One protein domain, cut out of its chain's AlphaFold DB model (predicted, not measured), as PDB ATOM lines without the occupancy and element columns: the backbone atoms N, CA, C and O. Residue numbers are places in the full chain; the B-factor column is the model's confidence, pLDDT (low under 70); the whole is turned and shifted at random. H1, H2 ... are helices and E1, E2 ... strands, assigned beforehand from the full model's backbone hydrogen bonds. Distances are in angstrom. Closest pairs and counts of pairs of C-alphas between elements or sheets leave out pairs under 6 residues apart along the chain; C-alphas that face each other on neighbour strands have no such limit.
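What this domain is: This is residues 47 to 95, 107 to 197 and 260 to 310 of the 350 residues of an uncharacterized protein of Gigaspora rosea (UniProt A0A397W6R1). Two lobes of unequal size stand at the ends of a long helix, H8, which bridges them like a handle, with an open gap between the lobes beside it. The larger lobe holds a pair of strands, E2 and E3, with H5 packed on it, and H4, H6 and E1 further out; the small lobe is the hairpin of E4 and E5 with H2, whose first residue, Tyr 66, comes close to Val 262 at the end of E4, while H1 packs along H8. The printed part has 191 residues, with eight named helices and five named strands in the order H1, H2, H3, E1, H4, E2, H5, H6, E3, H7, E4, E5, H8; E2 and E3 are parallel, E4 and E5 antiparallel, and E1 pairs with no named strand. The class is mostly helix, and the whole is loose and elongated, with a radius of gyration of the C-alphas of 22.5 A and spans of 64 by 40 by 34 A.

Where its parts are: H1, residues 47 to 56, begins with C-alpha 47 at (42.028, 101.599, 18.741) and is 14.1 A long. H2, residues 66 to 75, is 14.4 A long, and H3 is residues 85 to 88. After the first cut come E1, residues 111 to 117, 18.4 A long, and H4, residues 123 to 140, 25.6 A long with a kink of 34 degrees near residue 130. E2 is residues 148 to 152, H5 residues 154 to 168 with a length of 21.7 A, H6 residues 178 to 182, E3 residues 183 to 187, and H7 residues 189 to 197. After the second cut, E4 is residues 260 to 262, beginning with C-alpha 260 at (63.548, 77.915, 10.405), and E5 is residues 268 to 270. H8, residues 279 to 302, is 33.6 A long and ends with C-alpha 302 at (29.772, 111.712, 10.210).

How they stand to each other: H5 is the hub, touching H4, H6 and H8. E2, H5, H6 and E3 make a strand-helix-strand unit, two parallel strands with helices between them along the chain, and its crossover is right-handed. Across E2 and E3, N 150 and O 184 are 2.8 A apart and N 184 and O 148 2.9 A, both within hydrogen-bond range. The closest C-alphas of H5 and E3 are those of Gln 157 and Pro 185, 5.3 A apart. H5 touches residues 123 to 127 of H4, about perpendicular at 75 degrees, closest at the C-alphas of Val 123 and Phe 159, 5.6 A. H5 and H6 only just touch, with 3 pairs of C-alphas within 8 A, the closest those of Leu 164 and Glu 181, 6.6 A. E2 and H7 are near each other. The closest C-alphas of E1 and H4 are those of Gly 114 and Ile 132, 6.4 A. Residues 300 to 301 of H8 touch H5 at a steep tilt of 62 degrees, the same way, closest at the C-alphas of Lys 162 and Ile 300, 5.1 A. Residues 286 to 293 of H8 touch H1 at a shallow tilt of 27 degrees, opposite ways, closest at the C-alphas of Ala 47 and Phe 290, 5.4 A. In the hairpin of E4 and E5, N 261 and O 269 are within hydrogen-bond range at 2.8 A. The closest C-alphas of H2 and E4 are those of Tyr 66 and Val 262, 6.0 A; H3 touches no helix. Every O i to N i+4 pair is within hydrogen-bond range in H1, H2, H7 and H8, against 11 of 14 in H4, 10 of 11 in H5 and 0 of 1 in H6, where 2 of 2 O i to N i+3 pairs are within range; H3 is too short for such a pair.

The domain as a whole: The two C-alphas farthest apart, those of Lys 139 and Ala 272, are 67.9 A apart. Residues 96 to 106 and 198 to 259 are not printed, with gaps of 17.8 A and 33.2 A between the C-alphas across the cuts. Of the links that are printed whole, none is long. Residues 81 to 88, of which 85 to 88 belong to H3, and residues 107 to 112 stand free. The mean pLDDT of the printed part is 75.9, and 55 residues are under 70, among them residues 69 to 95 and 187 to 197.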
ATOM      1  N   ALA A  47      41.103 102.495  19.443       90.19
ATOM      2  CA  ALA A  47      42.028 101.599  18.741       90.19
ATOM      3  C   ALA A  47      43.335 101.371  19.517       90.19
ATOM      4  O   ALA A  47      43.807 100.244  19.624       90.19
ATOM      5  N   SER A  48      43.884 102.423  20.132       92.44
ATOM      6  CA  SER A  48      45.107 102.341  20.936       92.44
ATOM      7  C   SER A  48      44.972 101.398  22.133       92.44
ATOM      8  O   SER A  48      45.893 100.628  22.395       92.44
ATOM      9  N   LYS A  49      43.826 101.404  22.830       90.44
ATOM     10  CA  LYS A  49      43.563 100.479  23.941       90.44
ATOM     11  C   LYS A  49      43.408  99.048  23.441       90.44
ATOM     12  O   LYS A  49      43.989  98.152  24.038       90.44
ATOM     13  N   ILE A  50      42.680  98.835  22.343       88.75
ATOM     14  CA  ILE A  50      42.522  97.499  21.745       88.75
ATOM     15  C   ILE A  50      43.893  96.936  21.353       88.75
ATOM     16  O   ILE A  50      44.233  95.823  21.745       88.75
ATOM     17  N   CYS A  51      44.712  97.732  20.662       88.00
ATOM     18  CA  CYS A  51      46.089  97.376  20.334       88.00
ATOM     19  C   CYS A  51      46.917  97.095  21.593       88.00
ATOM     20  O   CYS A  51      47.645  96.111  21.633       88.00
ATOM     21  N   TRP A  52      46.797  97.912  22.642       90.69
ATOM     22  CA  TRP A  52      47.508  97.671  23.897       90.69
ATOM     23  C   TRP A  52      47.121  96.324  24.521       90.69
ATOM     24  O   TRP A  52      48.007  95.559  24.887       90.69
ATOM     25  N   TYR A  53      45.830  95.989  24.583       85.94
ATOM     26  CA  TYR A  53      45.371  94.696  25.100       85.94
ATOM     27  C   TYR A  53      45.846  93.527  24.233       85.94
ATOM     28  O   TYR A  53      46.333  92.534  24.772       85.94
ATOM     29  N   LEU A  54      45.780  93.659  22.905       82.06
ATOM     30  CA  LEU A  54      46.305  92.658  21.975       82.06
ATOM     31  C   LEU A  54      47.788  92.355  22.250       82.06
ATOM     32  O   LEU A  54      48.185  91.196  22.247       82.06
ATOM     33  N   LEU A  55      48.584  93.392  22.524       81.81
ATOM     34  CA  LEU A  55      50.040  93.302  22.689       81.81
ATOM     35  C   LEU A  55      50.523  93.018  24.110       81.81
ATOM     36  O   LEU A  55      51.707  92.743  24.287       81.81
ATOM     37  N   ASN A  56      49.681  93.162  25.129       82.25
ATOM     38  CA  ASN A  56      50.108  92.981  26.520       82.25
ATOM     39  C   ASN A  56      49.368  91.844  27.218       82.25
ATOM     40  O   ASN A  56      49.941  91.207  28.094       82.25
ATOM     41  N   VAL A  57      48.120  91.571  26.832       77.75
ATOM     42  CA  VAL A  57      47.292  90.533  27.465       77.75
ATOM     43  C   VAL A  57      47.236  89.266  26.624       77.75
ATOM     44  O   VAL A  57      47.275  88.172  27.173       77.75
ATOM     45  N   TYR A  58      47.184  89.400  25.297       68.94
ATOM     46  CA  TYR A  58      47.116  88.251  24.383       68.94
ATOM     47  C   TYR A  58      48.470  87.855  23.777       68.94
ATOM     48  O   TYR A  58      48.546  86.952  22.939       68.94
ATOM     49  N   THR A  59      49.546  88.491  24.236       68.56
ATOM     50  CA  THR A  59      50.922  88.063  23.962       68.56
ATOM     51  C   THR A  59      51.138  86.665  24.523       68.56
ATOM     52  O   THR A  59      50.713  86.352  25.632       68.56
ATOM     53  N   GLY A  60      51.755  85.799  23.732       64.12
ATOM     54  CA  GLY A  60      51.870  84.371  24.008       64.12
ATOM     55  C   GLY A  60      50.824  83.519  23.290       64.12
ATOM     56  O   GLY A  60      51.133  82.381  22.962       64.12
ATOM     57  N   VAL A  61      49.632  84.042  22.971       63.69
ATOM     58  CA  VAL A  61      48.589  83.269  22.259       63.69
ATOM     59  C   VAL A  61      48.870  83.216  20.757       63.69
ATOM     60  O   VAL A  61      48.791  82.158  20.138       63.69
ATOM     61  N   PHE A  62      49.262  84.349  20.168       59.44
ATOM     62  CA  PHE A  62      49.592  84.468  18.738       59.44
ATOM     63  C   PHE A  62      51.058  84.140  18.412       59.44
ATOM     64  O   PHE A  62      51.488  84.196  17.259       59.44
ATOM     65  N   ASP A  63      51.813  83.788  19.445       66.62
ATOM     66  CA  ASP A  63      53.273  83.775  19.469       66.62
ATOM     67  C   ASP A  63      53.854  82.354  19.467       66.62
ATOM     68  O   ASP A  63      55.069  82.158  19.396       66.62
ATOM     69  N   ILE A  64      52.976  81.351  19.516       68.50
ATOM     70  CA  ILE A  64      53.339  79.937  19.526       68.50
ATOM     71  C   ILE A  64      53.651  79.502  18.092       68.50
ATOM     72  O   ILE A  64      52.894  79.777  17.153       68.50
ATOM     73  N   SER A  65      54.788  78.829  17.903       70.06
ATOM     74  CA  SER A  65      55.076  78.197  16.617       70.06
ATOM     75  C   SER A  65      54.079  77.064  16.352       70.06
ATOM     76  O   SER A  65      53.519  76.477  17.279       70.06
ATOM     77  N   TYR A  66      53.849  76.723  15.087       68.44
ATOM     78  CA  TYR A  66      53.017  75.567  14.752       68.44
ATOM     79  C   TYR A  66      53.559  74.294  15.421       68.44
ATOM     80  O   TYR A  66      52.795  73.517  15.983       68.44
ATOM     81  N   THR A  67      54.880  74.111  15.427       68.62
ATOM     82  CA  THR A  67      55.562  72.962  16.039       68.62
ATOM     83  C   THR A  67      55.404  72.908  17.556       68.62
ATOM     84  O   THR A  67      55.093  71.843  18.092       68.62
ATOM     85  N   ASP A  68      55.540  74.039  18.253       71.94
ATOM     86  CA  ASP A  68      55.338  74.103  19.707       71.94
ATOM     87  C   ASP A  68      53.872  73.862  20.058       71.94
ATOM     88  O   ASP A  68      53.558  73.124  20.992       71.94
ATOM     89  N   HIS A  69      52.960  74.413  19.256       68.75
ATOM     90  CA  HIS A  69      51.535  74.188  19.432       68.75
ATOM     91  C   HIS A  69      51.183  72.705  19.234       68.75
ATOM     92  O   HIS A  69      50.391  72.156  20.002       68.75
ATOM     93  N   GLN A  70      51.739  72.031  18.222       66.06
ATOM     94  CA  GLN A  70      51.508  70.595  18.024       66.06
ATOM     95  C   GLN A  70      52.115  69.757  19.156       66.06
ATOM     96  O   GLN A  70      51.471  68.831  19.642       66.06
ATOM     97  N   SER A  71      53.305  70.116  19.637       69.56
ATOM     98  CA  SER A  71      53.963  69.418  20.749       69.56
ATOM     99  C   SER A  71      53.167  69.545  22.052       69.56
ATOM    100  O   SER A  71      52.939  68.550  22.742       69.56
ATOM    101  N   TYR A  72      52.647  70.742  22.345       68.06
ATOM    102  CA  TYR A  72      51.746  70.976  23.474       68.06
ATOM    103  C   TYR A  72      50.483  70.100  23.398       68.06
ATOM    104  O   TYR A  72      50.095  69.493  24.395       68.06
ATOM    105  N   LYS A  73      49.871  69.943  22.215       61.00
ATOM    106  CA  LYS A  73      48.701  69.058  22.041       61.00
ATOM    107  C   LYS A  73      49.006  67.594  22.336       61.00
ATOM    108  O   LYS A  73      48.216  66.940  23.012       61.00
ATOM    109  N   ILE A  74      50.139  67.095  21.837       64.75
ATOM    110  CA  ILE A  74      50.575  65.711  22.065       64.75
ATOM    111  C   ILE A  74      50.779  65.478  23.566       64.75
ATOM    112  O   ILE A  74      50.329  64.466  24.096       64.75
ATOM    113  N   SER A  75      51.363  66.453  24.271       66.62
ATOM    114  CA  SER A  75      51.554  66.387  25.726       66.62
ATOM    115  C   SER A  75      50.247  66.406  26.538       66.62
ATOM    116  O   SER A  75      50.215  65.886  27.648       66.62
ATOM    117  N   GLN A  76      49.160  66.947  25.975       64.88
ATOM    118  CA  GLN A  76      47.821  66.998  26.580       64.88
ATOM    119  C   GLN A  76      46.934  65.787  26.223       64.88
ATOM    120  O   GLN A  76      45.776  65.735  26.627       64.88
ATOM    121  N   GLY A  77      47.437  64.812  25.454       59.47
ATOM    122  CA  GLY A  77      46.682  63.601  25.101       59.47
ATOM    123  C   GLY A  77      45.574  63.798  24.054       59.47
ATOM    124  O   GLY A  77      44.740  62.912  23.875       59.47
ATOM    125  N   LEU A  78      45.558  64.927  23.332       59.19
ATOM    126  CA  LEU A  78      44.645  65.165  22.205       59.19
ATOM    127  C   LEU A  78      45.131  64.378  20.972       59.19
ATOM    128  O   LEU A  78      45.953  64.857  20.192       59.19
ATOM    129  N   ILE A  79      44.657  63.138  20.821       53.22
ATOM    130  CA  ILE A  79      45.005  62.242  19.705       53.22
ATOM    131  C   ILE A  79      44.417  62.773  18.380       53.22
ATOM    132  O   ILE A  79      43.253  63.147  18.290       53.22
ATOM    133  N   ILE A  80      45.246  62.767  17.333       52.47
ATOM    134  CA  ILE A  80      45.120  63.518  16.067       52.47
ATOM    135  C   ILE A  80      44.122  62.883  15.066       52.47
ATOM    136  O   ILE A  80      43.866  63.431  13.999       52.47
ATOM    137  N   ASN A  81      43.521  61.732  15.377       45.50
ATOM    138  CA  ASN A  81      42.909  60.881  14.345       45.50
ATOM    139  C   ASN A  81      41.484  61.264  13.906       45.50
ATOM    140  O   ASN A  81      40.942  60.611  13.018       45.50
ATOM    141  N   THR A  82      40.870  62.305  14.474       45.25
ATOM    142  CA  THR A  82      39.495  62.716  14.111       45.25
ATOM    143  C   THR A  82      39.305  64.229  13.965       45.25
ATOM    144  O   THR A  82      38.177  64.700  14.050       45.25
ATOM    145  N   PHE A  83      40.374  65.013  13.796       48.78
ATOM    146  CA  PHE A  83      40.311  66.469  13.992       48.78
ATOM    147  C   PHE A  83      40.445  67.298  12.705       48.78
ATOM    148  O   PHE A  83      41.412  67.142  11.960       48.78
ATOM    149  N   ASP A  84      39.508  68.232  12.498       50.25
ATOM    150  CA  ASP A  84      39.515  69.224  11.415       50.25
ATOM    151  C   ASP A  84      40.343  70.472  11.820       50.25
ATOM    152  O   ASP A  84      39.996  71.165  12.784       50.25
ATOM    153  N   PRO A  85      41.437  70.806  11.107       46.88
ATOM    154  CA  PRO A  85      42.242  72.008  11.346       46.88
ATOM    155  C   PRO A  85      41.447  73.328  11.336       46.88
ATOM    156  O   PRO A  85      41.874  74.300  11.967       46.88
ATOM    157  N   ILE A  86      40.302  73.374  10.645       46.06
ATOM    158  CA  ILE A  86      39.445  74.564  10.517       46.06
ATOM    159  C   ILE A  86      38.718  74.880  11.835       46.06
ATOM    160  O   ILE A  86      38.590  76.052  12.206       46.06
ATOM    161  N   GLU A  87      38.311  73.862  12.599       45.53
ATOM    162  CA  GLU A  87      37.664  74.052  13.907       45.53
ATOM    163  C   GLU A  87      38.597  74.710  14.931       45.53
ATOM    164  O   GLU A  87      38.140  75.355  15.869       45.53
ATOM    165  N   MET A  88      39.911  74.624  14.728       44.78
ATOM    166  CA  MET A  88      40.911  75.142  15.660       44.78
ATOM    167  C   MET A  88      41.388  76.570  15.361       44.78
ATOM    168  O   MET A  88      41.843  77.262  16.267       44.78
ATOM    169  N   LEU A  89      41.244  77.046  14.117       42.53
ATOM    170  CA  LEU A  89      41.375  78.478  13.796       42.53
ATOM    171  C   LEU A  89      40.182  79.289  14.324       42.53
ATOM    172  O   LEU A  89      40.204  80.520  14.352       42.53
ATOM    173  N   THR A  90      39.141  78.605  14.802       41.72
ATOM    174  CA  THR A  90      38.056  79.219  15.555       41.72
ATOM    175  C   THR A  90      38.527  79.520  16.983       41.72
ATOM    176  O   THR A  90      38.224  78.807  17.930       41.72
ATOM    177  N   ILE A  91      39.225  80.650  17.143       42.19
ATOM    178  CA  ILE A  91      39.664  81.228  18.435       42.19
ATOM    179  C   ILE A  91      38.483  81.464  19.408       42.19
ATOM    180  O   ILE A  91      38.662  81.625  20.613       42.19
ATOM    181  N   HIS A  92      37.246  81.420  18.907       43.50
ATOM    182  CA  HIS A  92      36.028  81.469  19.704       43.50
ATOM    183  C   HIS A  92      35.213  80.184  19.541       43.50
ATOM    184  O   HIS A  92      34.263  80.128  18.757       43.50
ATOM    185  N   SER A  93      35.572  79.147  20.298       44.56
ATOM    186  CA  SER A  93      34.697  77.995  20.529       44.56
ATOM    187  C   SER A  93      33.532  78.440  21.418       44.56
ATOM    188  O   SER A  93      33.557  78.334  22.643       44.56
ATOM    189  N   TYR A  94      32.499  79.020  20.803       47.56
ATOM    190  CA  TYR A  94      31.257  79.334  21.509       47.56
ATOM    191  C   TYR A  94      30.509  78.068  21.929       47.56
ATOM    192  O   TYR A  94      29.586  78.173  22.725       47.56
ATOM    193  N   THR A  95      30.874  76.896  21.409       43.78
ATOM    194  CA  THR A  95      30.205  75.609  21.635       43.78
ATOM    195  C   THR A  95      30.130  75.244  23.111       43.78
ATOM    196  O   THR A  95      29.048  74.885  23.570       43.78
ATOM    197  N   ILE A 107      14.339  79.788  22.566       80.31
ATOM    198  CA  ILE A 107      13.184  80.659  22.301       80.31
ATOM    199  C   ILE A 107      12.072  80.489  23.353       80.31
ATOM    200  O   ILE A 107      11.193  81.333  23.489       80.31
ATOM    201  N   ARG A 108      12.115  79.405  24.142       81.19
ATOM    202  CA  ARG A 108      11.184  79.193  25.253       81.19
ATOM    203  C   ARG A 108      11.309  80.326  26.273       81.19
ATOM    204  O   ARG A 108      12.414  80.666  26.699       81.19
ATOM    205  N   GLY A 109      10.164  80.880  26.666       82.31
ATOM    206  CA  GLY A 109      10.081  82.009  27.595       82.31
ATOM    207  C   GLY A 109      10.409  83.372  26.977       82.31
ATOM    208  O   GLY A 109      10.489  84.348  27.717       82.31
ATOM    209  N   LEU A 110      10.610  83.454  25.656       87.12
ATOM    210  CA  LEU A 110      10.670  84.725  24.935       87.12
ATOM    211  C   LEU A 110       9.272  85.361  24.912       87.12
ATOM    212  O   LEU A 110       8.293  84.699  24.571       87.12
ATOM    213  N   GLN A 111       9.188  86.636  25.271       89.19
ATOM    214  CA  GLN A 111       7.957  87.419  25.283       89.19
ATOM    215  C   GLN A 111       7.991  88.460  24.169       89.19
ATOM    216  O   GLN A 111       9.001  89.138  23.967       89.19
ATOM    217  N   LEU A 112       6.876  88.595  23.453       91.38
ATOM    218  CA  LEU A 112       6.686  89.672  22.491       91.38
ATOM    219  C   LEU A 112       6.370  90.963  23.251       91.38
ATOM    220  O   LEU A 112       5.392  91.027  23.989       91.38
ATOM    221  N   VAL A 113       7.215  91.976  23.076       89.50
ATOM    222  CA  VAL A 113       7.064  93.305  23.693       89.50
ATOM    223  C   VAL A 113       6.179  94.180  22.812       89.50
ATOM    224  O   VAL A 113       5.317  94.897  23.308       89.50
ATOM    225  N   GLY A 114       6.378  94.108  21.497       90.69
ATOM    226  CA  GLY A 114       5.548  94.812  20.535       90.69
ATOM    227  C   GLY A 114       6.028  94.619  19.107       90.69
ATOM    228  O   GLY A 114       7.163  94.205  18.859       90.69
ATOM    229  N   VAL A 115       5.130  94.930  18.178       90.50
ATOM    230  CA  VAL A 115       5.375  94.933  16.737       90.50
ATOM    231  C   VAL A 115       4.914  96.278  16.209       90.50
ATOM    232  O   VAL A 115       3.838  96.751  16.573       90.50
ATOM    233  N   ARG A 116       5.736  96.908  15.377       89.06
ATOM    234  CA  ARG A 116       5.389  98.158  14.709       89.06
ATOM    235  C   ARG A 116       5.865  98.100  13.274       89.06
ATOM    236  O   ARG A 116       6.978  97.651  13.018       89.06
ATOM    237  N   GLU A 117       5.029  98.556  12.356       88.88
ATOM    238  CA  GLU A 117       5.425  98.739  10.966       88.88
ATOM    239  C   GLU A 117       6.424  99.893  10.859       88.88
ATOM    240  O   GLU A 117       6.152 101.007  11.311       88.88
ATOM    241  N   GLN A 118       7.619  99.598  10.355       86.56
ATOM    242  CA  GLN A 118       8.702 100.555  10.152       86.56
ATOM    243  C   GLN A 118       9.850  99.917   9.367       86.56
ATOM    244  O   GLN A 118      10.156  98.734   9.514       86.56
ATOM    245  N   TYR A 119      10.552 100.748   8.604       80.94
ATOM    246  CA  TYR A 119      11.575 100.301   7.665       80.94
ATOM    247  C   TYR A 119      12.964 100.058   8.294       80.94
ATOM    248  O   TYR A 119      13.818  99.450   7.659       80.94
ATOM    249  N   LEU A 120      13.199 100.494   9.546       84.00
ATOM    250  CA  LEU A 120      14.481 100.342  10.268       84.00
ATOM    251  C   LEU A 120      15.698 100.842   9.465       84.00
ATOM    252  O   LEU A 120      16.809 100.310   9.569       84.00
ATOM    253  N   HIS A 121      15.494 101.902   8.681       86.19
ATOM    254  CA  HIS A 121      16.533 102.501   7.856       86.19
ATOM    255  C   HIS A 121      17.152 103.731   8.486       86.19
ATOM    256  O   HIS A 121      18.278 104.056   8.134       86.19
ATOM    257  N   MET A 122      16.460 104.415   9.392       87.12
ATOM    258  CA  MET A 122      16.942 105.668   9.960       87.12
ATOM    259  C   MET A 122      17.134 105.594  11.467       87.12
ATOM    260  O   MET A 122      16.517 104.778  12.146       87.12
ATOM    261  N   VAL A 123      17.968 106.481  12.016       88.38
ATOM    262  CA  VAL A 123      18.154 106.610  13.472       88.38
ATOM    263  C   VAL A 123      16.804 106.802  14.178       88.38
ATOM    264  O   VAL A 123      16.597 106.210  15.241       88.38
ATOM    265  N   GLU A 124      15.877 107.574  13.592       88.94
ATOM    266  CA  GLU A 124      14.537 107.758  14.160       88.94
ATOM    267  C   GLU A 124      13.739 106.446  14.219       88.94
ATOM    268  O   GLU A 124      13.024 106.212  15.194       88.94
ATOM    269  N   ASP A 125      13.900 105.548  13.244       90.38
ATOM    270  CA  ASP A 125      13.224 104.247  13.246       90.38
ATOM    271  C   ASP A 125      13.699 103.387  14.423       90.38
ATOM    272  O   ASP A 125      12.894 102.778  15.128       90.38
ATOM    273  N   TYR A 126      15.008 103.371  14.695       91.00
ATOM    274  CA  TYR A 126      15.556 102.648  15.848       91.00
ATOM    275  C   TYR A 126      15.130 103.276  17.174       91.00
ATOM    276  O   TYR A 126      14.838 102.551  18.126       91.00
ATOM    277  N   LEU A 127      15.034 104.606  17.240       91.94
ATOM    278  CA  LEU A 127      14.454 105.291  18.395       91.94
ATOM    279  C   LEU A 127      12.993 104.865  18.605       91.94
ATOM    280  O   LEU A 127      12.607 104.534  19.724       91.94
ATOM    281  N   ASN A 128      12.198 104.809  17.537       91.56
ATOM    282  CA  ASN A 128      10.806 104.370  17.585       91.56
ATOM    283  C   ASN A 128      10.664 102.915  18.044       91.56
ATOM    284  O   ASN A 128       9.792 102.629  18.865       91.56
ATOM    285  N   ALA A 129      11.549 102.024  17.593       91.69
ATOM    286  CA  ALA A 129      11.587 100.639  18.053       91.69
ATOM    287  C   ALA A 129      11.933 100.550  19.549       91.69
ATOM    288  O   ALA A 129      11.239  99.883  20.314       91.69
ATOM    289  N   LEU A 130      12.963 101.274  20.007       92.25
ATOM    290  CA  LEU A 130      13.330 101.307  21.427       92.25
ATOM    291  C   LEU A 130      12.239 101.943  22.297       92.25
ATOM    292  O   LEU A 130      12.038 101.515  23.435       92.25
ATOM    293  N   ASN A 131      11.492 102.911  21.764       91.75
ATOM    294  CA  ASN A 131      10.373 103.536  22.465       91.75
ATOM    295  C   ASN A 131       9.277 102.527  22.832       91.75
ATOM    296  O   ASN A 131       8.658 102.689  23.881       91.75
ATOM    297  N   ILE A 132       9.080 101.458  22.049       91.31
ATOM    298  CA  ILE A 132       8.163 100.358  22.404       91.31
ATOM    299  C   ILE A 132       8.564  99.759  23.761       91.31
ATOM    300  O   ILE A 132       7.728  99.580  24.644       91.31
ATOM    301  N   ILE A 133       9.862  99.521  23.962       91.19
ATOM    302  CA  ILE A 133      10.403  98.969  25.209       91.19
ATOM    303  C   ILE A 133      10.348 100.011  26.337       91.19
ATOM    304  O   ILE A 133       9.971  99.693  27.467       91.19
ATOM    305  N   LEU A 134      10.693 101.270  26.044       90.69
ATOM    306  CA  LEU A 134      10.677 102.353  27.034       90.69
ATOM    307  C   LEU A 134       9.271 102.653  27.568       90.69
ATOM    308  O   LEU A 134       9.125 102.937  28.757       90.69
ATOM    309  N   LEU A 135       8.241 102.544  26.726       89.94
ATOM    310  CA  LEU A 135       6.843 102.694  27.133       89.94
ATOM    311  C   LEU A 135       6.459 101.662  28.197       89.94
ATOM    312  O   LEU A 135       5.850 102.021  29.202       89.94
ATOM    313  N   ILE A 136       6.873 100.403  28.040       86.06
ATOM    314  CA  ILE A 136       6.650  99.369  29.061       86.06
ATOM    315  C   ILE A 136       7.470  99.669  30.318       86.06
ATOM    316  O   ILE A 136       6.961  99.580  31.439       86.06
ATOM    317  N   ASN A 137       8.723 100.091  30.146       85.94
ATOM    318  CA  ASN A 137       9.586 100.439  31.265       85.94
ATOM    319  C   ASN A 137       9.050 101.612  32.101       85.94
ATOM    320  O   ASN A 137       9.298 101.649  33.301       85.94
ATOM    321  N   SER A 138       8.281 102.537  31.517       85.12
ATOM    322  CA  SER A 138       7.657 103.635  32.273       85.12
ATOM    323  C   SER A 138       6.758 103.145  33.417       85.12
ATOM    324  O   SER A 138       6.657 103.810  34.445       85.12
ATOM    325  N   LYS A 139       6.166 101.952  33.268       85.06
ATOM    326  CA  LYS A 139       5.327 101.308  34.287       85.06
ATOM    327  C   LYS A 139       6.143 100.460  35.262       85.06
ATOM    328  O   LYS A 139       5.841 100.436  36.447       85.06
ATOM    329  N   MET A 140       7.162  99.762  34.758       82.12
ATOM    330  CA  MET A 140       7.861  98.712  35.511       82.12
ATOM    331  C   MET A 140       9.178  99.160  36.163       82.12
ATOM    332  O   MET A 140       9.661  98.500  37.075       82.12
ATOM    333  N   GLN A 141       9.785 100.247  35.677       83.81
ATOM    334  CA  GLN A 141      11.049 100.826  36.158       83.81
ATOM    335  C   GLN A 141      12.259  99.867  36.171       83.81
ATOM    336  O   GLN A 141      13.283 100.160  36.783       83.81
ATOM    337  N   HIS A 142      12.198  98.743  35.450       82.56
ATOM    338  CA  HIS A 142      13.269  97.742  35.404       82.56
ATOM    339  C   HIS A 142      14.584  98.247  34.795       82.56
ATOM    340  O   HIS A 142      15.640  97.717  35.112       82.56
ATOM    341  N   LEU A 143      14.542  99.253  33.921       86.31
ATOM    342  CA  LEU A 143      15.733  99.836  33.297       86.31
ATOM    343  C   LEU A 143      16.312 101.012  34.091       86.31
ATOM    344  O   LEU A 143      17.299 101.602  33.645       86.31
ATOM    345  N   ASP A 144      15.727 101.380  35.238       86.50
ATOM    346  CA  ASP A 144      16.255 102.487  36.031       86.50
ATOM    347  C   ASP A 144      17.632 102.120  36.597       86.50
ATOM    348  O   ASP A 144      17.788 101.187  37.385       86.50
ATOM    349  N   ARG A 145      18.661 102.839  36.134       85.81
ATOM    350  CA  ARG A 145      20.084 102.597  36.441       85.81
ATOM    351  C   ARG A 145      20.590 101.190  36.095       85.81
ATOM    352  O   ARG A 145      21.690 100.828  36.522       85.81
ATOM    353  N   GLN A 146      19.845 100.416  35.313       90.25
ATOM    354  CA  GLN A 146      20.212  99.072  34.871       90.25
ATOM    355  C   GLN A 146      20.433  99.029  33.362       90.25
ATOM    356  O   GLN A 146      19.932  99.872  32.620       90.25
ATOM    357  N   VAL A 147      21.195  98.033  32.916       90.38
ATOM    358  CA  VAL A 147      21.516  97.824  31.505       90.38
ATOM    359  C   VAL A 147      20.709  96.661  30.936       90.38
ATOM    360  O   VAL A 147      20.753  95.547  31.456       90.38
ATOM    361  N   ALA A 148      20.044  96.907  29.810       90.38
ATOM    362  CA  ALA A 148      19.462  95.899  28.941       90.38
ATOM    363  C   ALA A 148      20.395  95.629  27.749       90.38
ATOM    364  O   ALA A 148      20.556  96.495  26.880       90.38
ATOM    365  N   PRO A 149      21.011  94.437  27.665       89.75
ATOM    366  CA  PRO A 149      21.735  94.042  26.470       89.75
ATOM    367  C   PRO A 149      20.756  93.843  25.306       89.75
ATOM    368  O   PRO A 149      19.799  93.078  25.409       89.75
ATOM    369  N   VAL A 150      21.018  94.508  24.182       89.50
ATOM    370  CA  VAL A 150      20.220  94.399  22.956       89.50
ATOM    371  C   VAL A 150      20.996  93.558  21.956       89.50
ATOM    372  O   VAL A 150      22.001  94.003  21.403       89.50
ATOM    373  N   VAL A 151      20.550  92.323  21.741       85.38
ATOM    374  CA  VAL A 151      21.116  91.446  20.712       85.38
ATOM    375  C   VAL A 151      20.554  91.873  19.369       85.38
ATOM    376  O   VAL A 151      19.357  91.722  19.137       85.38
ATOM    377  N   ALA A 152      21.405  92.393  18.491       81.31
ATOM    378  CA  ALA A 152      20.943  92.919  17.216       81.31
ATOM    379  C   ALA A 152      21.941  92.683  16.077       81.31
ATOM    380  O   ALA A 152      23.081  92.264  16.307       81.31
ATOM    381  N   ASP A 153      21.491  92.907  14.846       81.38
ATOM    382  CA  ASP A 153      22.307  92.849  13.634       81.38
ATOM    383  C   ASP A 153      23.234  94.066  13.501       81.38
ATOM    384  O   ASP A 153      23.321  94.908  14.402       81.38
ATOM    385  N   TRP A 154      24.009  94.118  12.414       79.31
ATOM    386  CA  TRP A 154      24.975  95.196  12.205       79.31
ATOM    387  C   TRP A 154      24.312  96.584  12.119       79.31
ATOM    388  O   TRP A 154      24.718  97.452  12.900       79.31
ATOM    389  N   PRO A 155      23.276  96.805  11.283       82.75
ATOM    390  CA  PRO A 155      22.529  98.060  11.270       82.75
ATOM    391  C   PRO A 155      22.036  98.478  12.652       82.75
ATOM    392  O   PRO A 155      22.344  99.578  13.113       82.75
ATOM    393  N   SER A 156      21.364  97.582  13.371       85.31
ATOM    394  CA  SER A 156      20.838  97.894  14.698       85.31
ATOM    395  C   SER A 156      21.933  98.276  15.687       85.31
ATOM    396  O   SER A 156      21.788  99.234  16.445       85.31
ATOM    397  N   GLN A 157      23.067  97.569  15.680       85.94
ATOM    398  CA  GLN A 157      24.201  97.922  16.535       85.94
ATOM    399  C   GLN A 157      24.759  99.305  16.197       85.94
ATOM    400  O   GLN A 157      25.082 100.070  17.111       85.94
ATOM    401  N   LEU A 158      24.872  99.627  14.908       86.06
ATOM    402  CA  LEU A 158      25.379 100.910  14.442       86.06
ATOM    403  C   LEU A 158      24.442 102.052  14.850       86.06
ATOM    404  O   LEU A 158      24.896 103.007  15.483       86.06
ATOM    405  N   PHE A 159      23.144 101.953  14.555       89.56
ATOM    406  CA  PHE A 159      22.195 103.037  14.822       89.56
ATOM    407  C   PHE A 159      21.887 103.224  16.302       89.56
ATOM    408  O   PHE A 159      21.793 104.366  16.740       89.56
ATOM    409  N   ILE A 160      21.820 102.154  17.102       90.25
ATOM    410  CA  ILE A 160      21.667 102.296  18.558       90.25
ATOM    411  C   ILE A 160      22.901 102.994  19.149       90.25
ATOM    412  O   ILE A 160      22.767 103.913  19.959       90.25
ATOM    413  N   LYS A 161      24.118 102.636  18.714       89.31
ATOM    414  CA  LYS A 161      25.335 103.344  19.152       89.31
ATOM    415  C   LYS A 161      25.374 104.787  18.670       89.31
ATOM    416  O   LYS A 161      25.799 105.669  19.415       89.31
ATOM    417  N   LYS A 162      24.903 105.046  17.453       88.81
ATOM    418  CA  LYS A 162      24.776 106.400  16.923       88.81
ATOM    419  C   LYS A 162      23.783 107.229  17.727       88.81
ATOM    420  O   LYS A 162      24.087 108.366  18.052       88.81
ATOM    421  N   LEU A 163      22.658 106.649  18.130       89.81
ATOM    422  CA  LEU A 163      21.669 107.289  18.991       89.81
ATOM    423  C   LEU A 163      22.268 107.662  20.358       89.81
ATOM    424  O   LEU A 163      22.104 108.790  20.814       89.81
ATOM    425  N   LEU A 164      23.044 106.757  20.969       89.31
ATOM    426  CA  LEU A 164      23.793 107.025  22.207       89.31
ATOM    427  C   LEU A 164      24.851 108.127  22.036       89.31
ATOM    428  O   LEU A 164      25.077 108.922  22.946       89.31
ATOM    429  N   TYR A 165      25.512 108.180  20.880       88.25
ATOM    430  CA  TYR A 165      26.467 109.236  20.555       88.25
ATOM    431  C   TYR A 165      25.771 110.591  20.363       88.25
ATOM    432  O   TYR A 165      26.169 111.579  20.979       88.25
ATOM    433  N   LEU A 166      24.692 110.626  19.579       87.31
ATOM    434  CA  LEU A 166      23.877 111.816  19.344       87.31
ATOM    435  C   LEU A 166      23.280 112.354  20.647       87.31
ATOM    436  O   LEU A 166      23.302 113.556  20.855       87.31
ATOM    437  N   ARG A 167      22.860 111.493  21.585       86.88
ATOM    438  CA  ARG A 167      22.370 111.915  22.912       86.88
ATOM    439  C   ARG A 167      23.363 112.788  23.684       86.88
ATOM    440  O   ARG A 167      22.935 113.666  24.436       86.88
ATOM    441  N   LYS A 168      24.666 112.514  23.536       82.62
ATOM    442  CA  LYS A 168      25.753 113.264  24.190       82.62
ATOM    443  C   LYS A 168      26.011 114.610  23.522       82.62
ATOM    444  O   LYS A 168      26.528 115.520  24.165       82.62
ATOM    445  N   LEU A 169      25.690 114.732  22.239       80.44
ATOM    446  CA  LEU A 169      25.762 115.988  21.512       80.44
ATOM    447  C   LEU A 169      24.514 116.804  21.860       80.44
ATOM    448  O   LEU A 169      23.403 116.436  21.508       80.44
ATOM    449  N   PHE A 170      24.683 117.943  22.528       61.91
ATOM    450  CA  PHE A 170      23.567 118.809  22.944       61.91
ATOM    451  C   PHE A 170      22.771 119.446  21.776       61.91
ATOM    452  O   PHE A 170      21.826 120.183  22.028       61.91
ATOM    453  N   ASN A 171      23.125 119.150  20.517       59.53
ATOM    454  CA  ASN A 171      22.589 119.771  19.300       59.53
ATOM    455  C   ASN A 171      21.976 118.732  18.341       59.53
ATOM    456  O   ASN A 171      22.415 118.604  17.195       59.53
ATOM    457  N   THR A 172      20.990 117.960  18.795       63.53
ATOM    458  CA  THR A 172      20.222 117.055  17.924       63.53
ATOM    459  C   THR A 172      18.890 117.676  17.518       63.53
ATOM    460  O   THR A 172      18.238 118.343  18.316       63.53
ATOM    461  N   ASN A 173      18.449 117.409  16.285       67.00
ATOM    462  CA  ASN A 173      17.167 117.898  15.754       67.00
ATOM    463  C   ASN A 173      15.936 117.242  16.411       67.00
ATOM    464  O   ASN A 173      14.811 117.659  16.153       67.00
ATOM    465  N   PHE A 174      16.128 116.213  17.239       71.81
ATOM    466  CA  PHE A 174      15.061 115.514  17.950       71.81
ATOM    467  C   PHE A 174      15.463 115.204  19.395       71.81
ATOM    468  O   PHE A 174      16.649 115.102  19.728       71.81
ATOM    469  N   VAL A 175      14.451 115.069  20.256       81.50
ATOM    470  CA  VAL A 175      14.608 114.824  21.693       81.50
ATOM    471  C   VAL A 175      14.892 113.345  21.933       81.50
ATOM    472  O   VAL A 175      14.057 112.491  21.644       81.50
ATOM    473  N   ILE A 176      16.067 113.044  22.486       85.62
ATOM    474  CA  ILE A 176      16.484 111.677  22.807       85.62
ATOM    475  C   ILE A 176      16.308 111.436  24.318       85.62
ATOM    476  O   ILE A 176      16.974 112.104  25.116       85.62
ATOM    477  N   PRO A 177      15.443 110.492  24.744       88.00
ATOM    478  CA  PRO A 177      15.262 110.148  26.154       88.00
ATOM    479  C   PRO A 177      16.562 109.689  26.829       88.00
ATOM    480  O   PRO A 177      17.366 108.968  26.238       88.00
ATOM    481  N   GLN A 178      16.769 110.061  28.098       87.88
ATOM    482  CA  GLN A 178      17.933 109.607  28.879       87.88
ATOM    483  C   GLN A 178      17.931 108.087  29.089       87.88
ATOM    484  O   GLN A 178      18.982 107.459  29.124       87.88
ATOM    485  N   GLN A 179      16.747 107.484  29.158       89.81
ATOM    486  CA  GLN A 179      16.541 106.054  29.364       89.81
ATOM    487  C   GLN A 179      17.152 105.192  28.250       89.81
ATOM    488  O   GLN A 179      17.323 103.990  28.431       89.81
ATOM    489  N   ILE A 180      17.520 105.783  27.108       90.62
ATOM    490  CA  ILE A 180      18.227 105.064  26.043       90.62
ATOM    491  C   ILE A 180      19.610 104.605  26.487       90.62
ATOM    492  O   ILE A 180      20.088 103.578  26.013       90.62
ATOM    493  N   GLU A 181      20.226 105.300  27.443       91.12
ATOM    494  CA  GLU A 181      21.497 104.883  28.035       91.12
ATOM    495  C   GLU A 181      21.401 103.500  28.692       91.12
ATOM    496  O   GLU A 181      22.407 102.803  28.785       91.12
ATOM    497  N   SER A 182      20.209 103.041  29.074       92.56
ATOM    498  CA  SER A 182      20.019 101.686  29.587       92.56
ATOM    499  C   SER A 182      20.229 100.604  28.521       92.56
ATOM    500  O   SER A 182      20.463  99.455  28.877       92.56
ATOM    501  N   PHE A 183      20.190 100.909  27.221       92.56
ATOM    502  CA  PHE A 183      20.398  99.907  26.171       92.56
ATOM    503  C   PHE A 183      21.875  99.752  25.809       92.56
ATOM    504  O   PHE A 183      22.564 100.721  25.490       92.56
ATOM    505  N   LEU A 184      22.356  98.506  25.787       91.19
ATOM    506  CA  LEU A 184      23.708  98.164  25.354       91.19
ATOM    507  C   LEU A 184      23.649  97.227  24.140       91.19
ATOM    508  O   LEU A 184      23.396  96.033  24.313       91.19
ATOM    509  N   PRO A 185      23.883  97.725  22.914       89.19
ATOM    510  CA  PRO A 185      23.883  96.872  21.734       89.19
ATOM    511  C   PRO A 185      25.065  95.900  21.783       89.19
ATOM    512  O   PRO A 185      26.224  96.313  21.889       89.19
ATOM    513  N   ILE A 186      24.761  94.606  21.687       83.75
ATOM    514  CA  ILE A 186      25.733  93.515  21.669       83.75
ATOM    515  C   ILE A 186      25.615  92.700  20.383       83.75
ATOM    516  O   ILE A 186      24.534  92.512  19.821       83.75
ATOM    517  N   LEU A 187      26.756  92.183  19.934       68.88
ATOM    518  CA  LEU A 187      26.829  91.344  18.749       68.88
ATOM    519  C   LEU A 187      26.238  89.964  19.051       68.88
ATOM    520  O   LEU A 187      26.731  89.230  19.911       68.88
ATOM    521  N   GLY A 188      25.176  89.606  18.332       58.72
ATOM    522  CA  GLY A 188      24.591  88.270  18.429       58.72
ATOM    523  C   GLY A 188      25.558  87.171  17.947       58.72
ATOM    524  O   GLY A 188      26.263  87.380  16.958       58.72
ATOM    525  N   PRO A 189      25.566  85.970  18.563       53.31
ATOM    526  CA  PRO A 189      26.392  84.838  18.117       53.31
ATOM    527  C   PRO A 189      26.160  84.430  16.652       53.31
ATOM    528  O   PRO A 189      27.078  83.961  15.975       53.31
ATOM    529  N   LEU A 190      24.935  84.633  16.154       52.19
ATOM    530  CA  LEU A 190      24.568  84.376  14.762       52.19
ATOM    531  C   LEU A 190      25.330  85.303  13.800       52.19
ATOM    532  O   LEU A 190      25.864  84.836  12.800       52.19
ATOM    533  N   HIS A 191      25.484  86.583  14.146       54.31
ATOM    534  CA  HIS A 191      26.174  87.577  13.316       54.31
ATOM    535  C   HIS A 191      27.683  87.314  13.206       54.31
ATOM    536  O   HIS A 191      28.266  87.496  12.143       54.31
ATOM    537  N   LEU A 192      28.311  86.796  14.266       48.19
ATOM    538  CA  LEU A 192      29.708  86.343  14.224       48.19
ATOM    539  C   LEU A 192      29.909  85.152  13.277       48.19
ATOM    540  O   LEU A 192      30.917  85.080  12.578       48.19
ATOM    541  N   SER A 193      28.949  84.227  13.248       41.78
ATOM    542  CA  SER A 193      29.006  83.033  12.394       41.78
ATOM    543  C   SER A 193      28.750  83.378  10.924       41.78
ATOM    544  O   SER A 193      29.449  82.879  10.046       41.78
ATOM    545  N   LEU A 194      27.809  84.289  10.653       37.34
ATOM    546  CA  LEU A 194      27.525  84.784   9.303       37.34
ATOM    547  C   LEU A 194      28.683  85.624   8.739       37.34
ATOM    548  O   LEU A 194      29.006  85.497   7.558       37.34
ATOM    549  N   ASN A 195      29.381  86.392   9.583       38.03
ATOM    550  CA  ASN A 195      30.579  87.124   9.165       38.03
ATOM    551  C   ASN A 195      31.743  86.192   8.780       38.03
ATOM    552  O   ASN A 195      32.456  86.493   7.828       38.03
ATOM    553  N   LYS A 196      31.894  85.017   9.417       34.25
ATOM    554  CA  LYS A 196      32.893  84.010   8.996       34.25
ATOM    555  C   LYS A 196      32.627  83.438   7.599       34.25
ATOM    556  O   LYS A 196      33.567  83.145   6.867       34.25
ATOM    557  N   CYS A 197      31.361  83.281   7.202       28.70
ATOM    558  CA  CYS A 197      31.013  82.795   5.861       28.70
ATOM    559  C   CYS A 197      31.332  83.808   4.748       28.70
ATOM    560  O   CYS A 197      31.476  83.407   3.593       28.70
ATOM    561  N   SER A 260      64.745  77.077  10.560       70.88
ATOM    562  CA  SER A 260      63.548  77.915  10.405       70.88
ATOM    563  C   SER A 260      62.371  77.429  11.258       70.88
ATOM    564  O   SER A 260      62.158  76.236  11.440       70.88
ATOM    565  N   MET A 261      61.599  78.376  11.793       70.00
ATOM    566  CA  MET A 261      60.400  78.163  12.603       70.00
ATOM    567  C   MET A 261      59.202  78.822  11.930       70.00
ATOM    568  O   MET A 261      59.283  79.966  11.478       70.00
ATOM    569  N   VAL A 262      58.072  78.120  11.890       74.75
ATOM    570  CA  VAL A 262      56.829  78.602  11.271       74.75
ATOM    571  C   VAL A 262      55.782  78.842  12.356       74.75
ATOM    572  O   VAL A 262      55.513  77.956  13.167       74.75
ATOM    573  N   TYR A 263      55.189  80.037  12.392       70.44
ATOM    574  CA  TYR A 263      54.078  80.365  13.295       70.44
ATOM    575  C   TYR A 263      52.771  79.693  12.857       70.44
ATOM    576  O   TYR A 263      52.613  79.324  11.696       70.44
ATOM    577  N   VAL A 264      51.789  79.598  13.761       68.12
ATOM    578  CA  VAL A 264      50.437  79.087  13.439       68.12
ATOM    579  C   VAL A 264      49.775  79.864  12.290       68.12
ATOM    580  O   VAL A 264      49.020  79.293  11.512       68.12
ATOM    581  N   CYS A 265      50.113  81.143  12.119       70.75
ATOM    582  CA  CYS A 265      49.649  81.970  11.003       70.75
ATOM    583  C   CYS A 265      50.327  81.666   9.649       70.75
ATOM    584  O   CYS A 265      50.047  82.351   8.670       70.75
ATOM    585  N   GLY A 266      51.240  80.691   9.581       70.62
ATOM    586  CA  GLY A 266      51.948  80.291   8.360       70.62
ATOM    587  C   GLY A 266      53.205  81.105   8.037       70.62
ATOM    588  O   GLY A 266      53.937  80.752   7.117       70.62
ATOM    589  N   HIS A 267      53.508  82.165   8.794       77.19
ATOM    590  CA  HIS A 267      54.726  82.951   8.586       77.19
ATOM    591  C   HIS A 267      55.965  82.230   9.132       77.19
ATOM    592  O   HIS A 267      56.030  81.906  10.320       77.19
ATOM    593  N   GLY A 268      56.956  82.018   8.264       76.25
ATOM    594  CA  GLY A 268      58.253  81.434   8.599       76.25
ATOM    595  C   GLY A 268      59.305  82.485   8.953       76.25
ATOM    596  O   GLY A 268      59.384  83.537   8.323       76.25
ATOM    597  N   TYR A 269      60.128  82.186   9.953       75.38
ATOM    598  CA  TYR A 269      61.274  82.987  10.377       75.38
ATOM    599  C   TYR A 269      62.472  82.069  10.596       75.38
ATOM    600  O   TYR A 269      62.307  80.937  11.036       75.38
ATOM    601  N   TYR A 270      63.689  82.551  10.353       79.75
ATOM    602  CA  TYR A 270      64.882  81.848  10.832       79.75
ATOM    603  C   TYR A 270      64.857  81.747  12.362       79.75
ATOM    604  O   TYR A 270      64.391  82.682  13.013       79.75
ATOM    605  N   ILE A 271      65.391  80.667  12.944       72.44
ATOM    606  CA  ILE A 271      65.470  80.471  14.406       72.44
ATOM    607  C   ILE A 271      66.153  81.669  15.073       72.44
ATOM    608  O   ILE A 271      65.648  82.201  16.054       72.44
ATOM    609  N   ALA A 272      67.239  82.176  14.480       74.00
ATOM    610  CA  ALA A 272      67.939  83.369  14.964       74.00
ATOM    611  C   ALA A 272      67.071  84.647  14.967       74.00
ATOM    612  O   ALA A 272      67.374  85.611  15.664       74.00
ATOM    613  N   CYS A 273      65.993  84.674  14.181       71.88
ATOM    614  CA  CYS A 273      65.030  85.771  14.097       71.88
ATOM    615  C   CYS A 273      63.686  85.436  14.765       71.88
ATOM    616  O   CYS A 273      62.766  86.263  14.736       71.88
ATOM    617  N   TYR A 274      63.547  84.241  15.344       70.75
ATOM    618  CA  TYR A 274      62.345  83.802  16.032       70.75
ATOM    619  C   TYR A 274      62.293  84.458  17.411       70.75
ATOM    620  O   TYR A 274      63.025  84.096  18.325       70.75
ATOM    621  N   ASN A 275      61.413  85.445  17.559       70.56
ATOM    622  CA  ASN A 275      61.262  86.202  18.801       70.56
ATOM    623  C   ASN A 275      59.929  85.918  19.508       70.56
ATOM    624  O   ASN A 275      59.386  86.822  20.138       70.56
ATOM    625  N   LYS A 276      59.359  84.712  19.335       72.12
ATOM    626  CA  LYS A 276      58.023  84.354  19.855       72.12
ATOM    627  C   LYS A 276      57.000  85.464  19.582       72.12
ATOM    628  O   LYS A 276      56.303  85.908  20.479       72.12
ATOM    629  N   LYS A 277      57.028  86.012  18.367       76.25
ATOM    630  CA  LYS A 277      56.123  87.046  17.871       76.25
ATOM    631  C   LYS A 277      56.187  87.145  16.358       76.25
ATOM    632  O   LYS A 277      57.253  87.388  15.780       76.25
ATOM    633  N   CYS A 278      55.042  87.007  15.698       78.56
ATOM    634  CA  CYS A 278      54.954  87.251  14.265       78.56
ATOM    635  C   CYS A 278      54.822  88.759  13.997       78.56
ATOM    636  O   CYS A 278      53.729  89.320  14.078       78.56
ATOM    637  N   LYS A 279      55.933  89.413  13.627       81.00
ATOM    638  CA  LYS A 279      55.952  90.852  13.298       81.00
ATOM    639  C   LYS A 279      54.961  91.214  12.188       81.00
ATOM    640  O   LYS A 279      54.364  92.280  12.231       81.00
ATOM    641  N   TYR A 280      54.779  90.335  11.198       81.69
ATOM    642  CA  TYR A 280      53.837  90.594  10.110       81.69
ATOM    643  C   TYR A 280      52.394  90.647  10.618       81.69
ATOM    644  O   TYR A 280      51.691  91.621  10.361       81.69
ATOM    645  N   CYS A 281      51.963  89.627  11.368       79.44
ATOM    646  CA  CYS A 281      50.616  89.577  11.930       79.44
ATOM    647  C   CYS A 281      50.381  90.706  12.928       79.44
ATOM    648  O   CYS A 281      49.323  91.315  12.901       79.44
ATOM    649  N   GLU A 282      51.362  91.025  13.769       82.94
ATOM    650  CA  GLU A 282      51.263  92.151  14.695       82.94
ATOM    651  C   GLU A 282      50.974  93.470  13.966       82.94
ATOM    652  O   GLU A 282      50.026  94.175  14.309       82.94
ATOM    653  N   GLU A 283      51.784  93.804  12.960       86.00
ATOM    654  CA  GLU A 283      51.620  95.042  12.198       86.00
ATOM    655  C   GLU A 283      50.332  95.036  11.371       86.00
ATOM    656  O   GLU A 283      49.663  96.064  11.263       86.00
ATOM    657  N   TYR A 284      49.950  93.872  10.836       84.69
ATOM    658  CA  TYR A 284      48.655  93.674  10.197       84.69
ATOM    659  C   TYR A 284      47.515  93.981  11.175       84.69
ATOM    660  O   TYR A 284      46.744  94.899  10.923       84.69
ATOM    661  N   TYR A 285      47.452  93.309  12.328       83.38
ATOM    662  CA  TYR A 285      46.385  93.513  13.306       83.38
ATOM    663  C   TYR A 285      46.325  94.947  13.813       83.38
ATOM    664  O   TYR A 285      45.236  95.507  13.878       83.38
ATOM    665  N   LYS A 286      47.468  95.571  14.131       87.69
ATOM    666  CA  LYS A 286      47.499  96.989  14.510       87.69
ATOM    667  C   LYS A 286      46.833  97.838  13.433       87.69
ATOM    668  O   LYS A 286      45.908  98.584  13.739       87.69
ATOM    669  N   ARG A 287      47.278  97.710  12.179       87.69
ATOM    670  CA  ARG A 287      46.735  98.490  11.066       87.69
ATOM    671  C   ARG A 287      45.236  98.254  10.896       87.69
ATOM    672  O   ARG A 287      44.491  99.228  10.902       87.69
ATOM    673  N   GLU A 288      44.795  97.001  10.828       83.12
ATOM    674  CA  GLU A 288      43.376  96.657  10.659       83.12
ATOM    675  C   GLU A 288      42.514  97.165  11.826       83.12
ATOM    676  O   GLU A 288      41.423  97.683  11.608       83.12
ATOM    677  N   ILE A 289      42.998  97.092  13.074       86.25
ATOM    678  CA  ILE A 289      42.292  97.648  14.242       86.25
ATOM    679  C   ILE A 289      42.093  99.155  14.077       86.25
ATOM    680  O   ILE A 289      40.992  99.656  14.315       86.25
ATOM    681  N   PHE A 290      43.136  99.884  13.674       90.56
ATOM    682  CA  PHE A 290      43.036 101.323  13.437       90.56
ATOM    683  C   PHE A 290      42.100 101.646  12.268       90.56
ATOM    684  O   PHE A 290      41.256 102.529  12.404       90.56
ATOM    685  N   GLU A 291      42.217 100.942  11.142       84.44
ATOM    686  CA  GLU A 291      41.362 101.147   9.967       84.44
ATOM    687  C   GLU A 291      39.883 100.892  10.299       84.44
ATOM    688  O   GLU A 291      39.038 101.755  10.044       84.44
ATOM    689  N   ASN A 292      39.580  99.781  10.974       84.50
ATOM    690  CA  ASN A 292      38.219  99.416  11.364       84.50
ATOM    691  C   ASN A 292      37.635 100.367  12.413       84.50
ATOM    692  O   ASN A 292      36.500 100.822  12.264       84.50
ATOM    693  N   ALA A 293      38.400 100.719  13.450       86.62
ATOM    694  CA  ALA A 293      37.942 101.666  14.466       86.62
ATOM    695  C   ALA A 293      37.664 103.054  13.867       86.62
ATOM    696  O   ALA A 293      36.642 103.662  14.181       86.62
ATOM    697  N   ASN A 294      38.530 103.537  12.972       85.69
ATOM    698  CA  ASN A 294      38.341 104.820  12.297       85.69
ATOM    699  C   ASN A 294      37.133 104.800  11.355       85.69
ATOM    700  O   ASN A 294      36.373 105.767  11.320       85.69
ATOM    701  N   SER A 295      36.939 103.712  10.605       84.06
ATOM    702  CA  SER A 295      35.762 103.531   9.748       84.06
ATOM    703  C   SER A 295      34.473 103.572  10.574       84.06
ATOM    704  O   SER A 295      33.555 104.336  10.275       84.06
ATOM    705  N   PHE A 296      34.456 102.837  11.685       85.25
ATOM    706  CA  PHE A 296      33.327 102.784  12.602       85.25
ATOM    707  C   PHE A 296      33.002 104.149  13.228       85.25
ATOM    708  O   PHE A 296      31.855 104.595  13.193       85.25
ATOM    709  N   LEU A 297      34.011 104.855  13.752       86.31
ATOM    710  CA  LEU A 297      33.833 106.211  14.287       86.31
ATOM    711  C   LEU A 297      33.319 107.165  13.211       86.31
ATOM    712  O   LEU A 297      32.397 107.932  13.465       86.31
ATOM    713  N   LYS A 298      33.837 107.077  11.983       86.69
ATOM    714  CA  LYS A 298      33.363 107.901  10.868       86.69
ATOM    715  C   LYS A 298      31.878 107.671  10.577       86.69
ATOM    716  O   LYS A 298      31.175 108.647  10.333       86.69
ATOM    717  N   GLN A 299      31.391 106.430  10.621       84.38
ATOM    718  CA  GLN A 299      29.967 106.122  10.426       84.38
ATOM    719  C   GLN A 299      29.086 106.672  11.563       84.38
ATOM    720  O   GLN A 299      28.018 107.235  11.303       84.38
ATOM    721  N   ILE A 300      29.546 106.578  12.815       84.69
ATOM    722  CA  ILE A 300      28.827 107.130  13.972       84.69
ATOM    723  C   ILE A 300      28.803 108.662  13.942       84.69
ATOM    724  O   ILE A 300      27.742 109.263  14.101       84.69
ATOM    725  N   GLU A 301      29.961 109.290  13.747       84.00
ATOM    726  CA  GLU A 301      30.141 110.734  13.918       84.00
ATOM    727  C   GLU A 301      29.716 111.543  12.693       84.00
ATOM    728  O   GLU A 301      29.240 112.667  12.834       84.00
ATOM    729  N   LYS A 302      29.934 111.000  11.491       76.62
ATOM    730  CA  LYS A 302      29.772 111.712  10.210       76.62
ATOM    731  C   LYS A 302      28.932 110.952   9.188       76.62
ATOM    732  O   LYS A 302      28.724 111.466   8.093       76.62
ATOM    733  N   GLY A 303      28.517 109.723   9.491       73.88
ATOM    734  CA  GLY A 303      27.661 108.954   8.595       73.88
ATOM    735  C   GLY A 303      26.285 109.596   8.474       73.88
ATOM    736  O   GLY A 303      25.872 110.381   9.331       73.88
ATOM    737  N   GLU A 304      25.543 109.218   7.444       73.75
ATOM    738  CA  GLU A 304      24.148 109.624   7.306       73.75
ATOM    739  C   GLU A 304      23.301 109.000   8.423       73.75
ATOM    740  O   GLU A 304      23.641 107.961   8.997       73.75
ATOM    741  N   ASN A 305      22.195 109.648   8.782       80.19
ATOM    742  CA  ASN A 305      21.235 109.078   9.733       80.19
ATOM    743  C   ASN A 305      20.350 108.004   9.090       80.19
ATOM    744  O   ASN A 305      19.402 107.570   9.729       80.19
ATOM    745  N   LYS A 306      20.666 107.585   7.861       80.62
ATOM    746  CA  LYS A 306      19.930 106.628   7.045       80.62
ATOM    747  C   LYS A 306      20.874 105.531   6.544       80.62
ATOM    748  O   LYS A 306      22.031 105.814   6.243       80.62
ATOM    749  N   LEU A 307      20.371 104.304   6.439       72.25
ATOM    750  CA  LEU A 307      21.026 103.187   5.771       72.25
ATOM    751  C   LEU A 307      21.206 103.511   4.296       72.25
ATOM    752  O   LEU A 307      20.243 103.790   3.579       72.25
ATOM    753  N   THR A 308      22.442 103.415   3.831       67.81
ATOM    754  CA  THR A 308      22.749 103.419   2.406       67.81
ATOM    755  C   THR A 308      22.960 101.989   1.919       67.81
ATOM    756  O   THR A 308      23.302 101.097   2.693       67.81
ATOM    757  N   ARG A 309      22.849 101.759   0.603       58.47
ATOM    758  CA  ARG A 309      23.209 100.465  -0.014       58.47
ATOM    759  C   ARG A 309      24.657 100.031   0.273       58.47
ATOM    760  O   ARG A 309      24.993  98.885   0.044       58.47
ATOM    761  N   LYS A 310      25.530 100.930   0.746       57.94
ATOM    762  CA  LYS A 310      26.908 100.604   1.156       57.94
ATOM    763  C   LYS A 310      26.997 100.081   2.591       57.94
ATOM    764  O   LYS A 310      28.022  99.521   2.953       57.94
TER     765      LYS A 310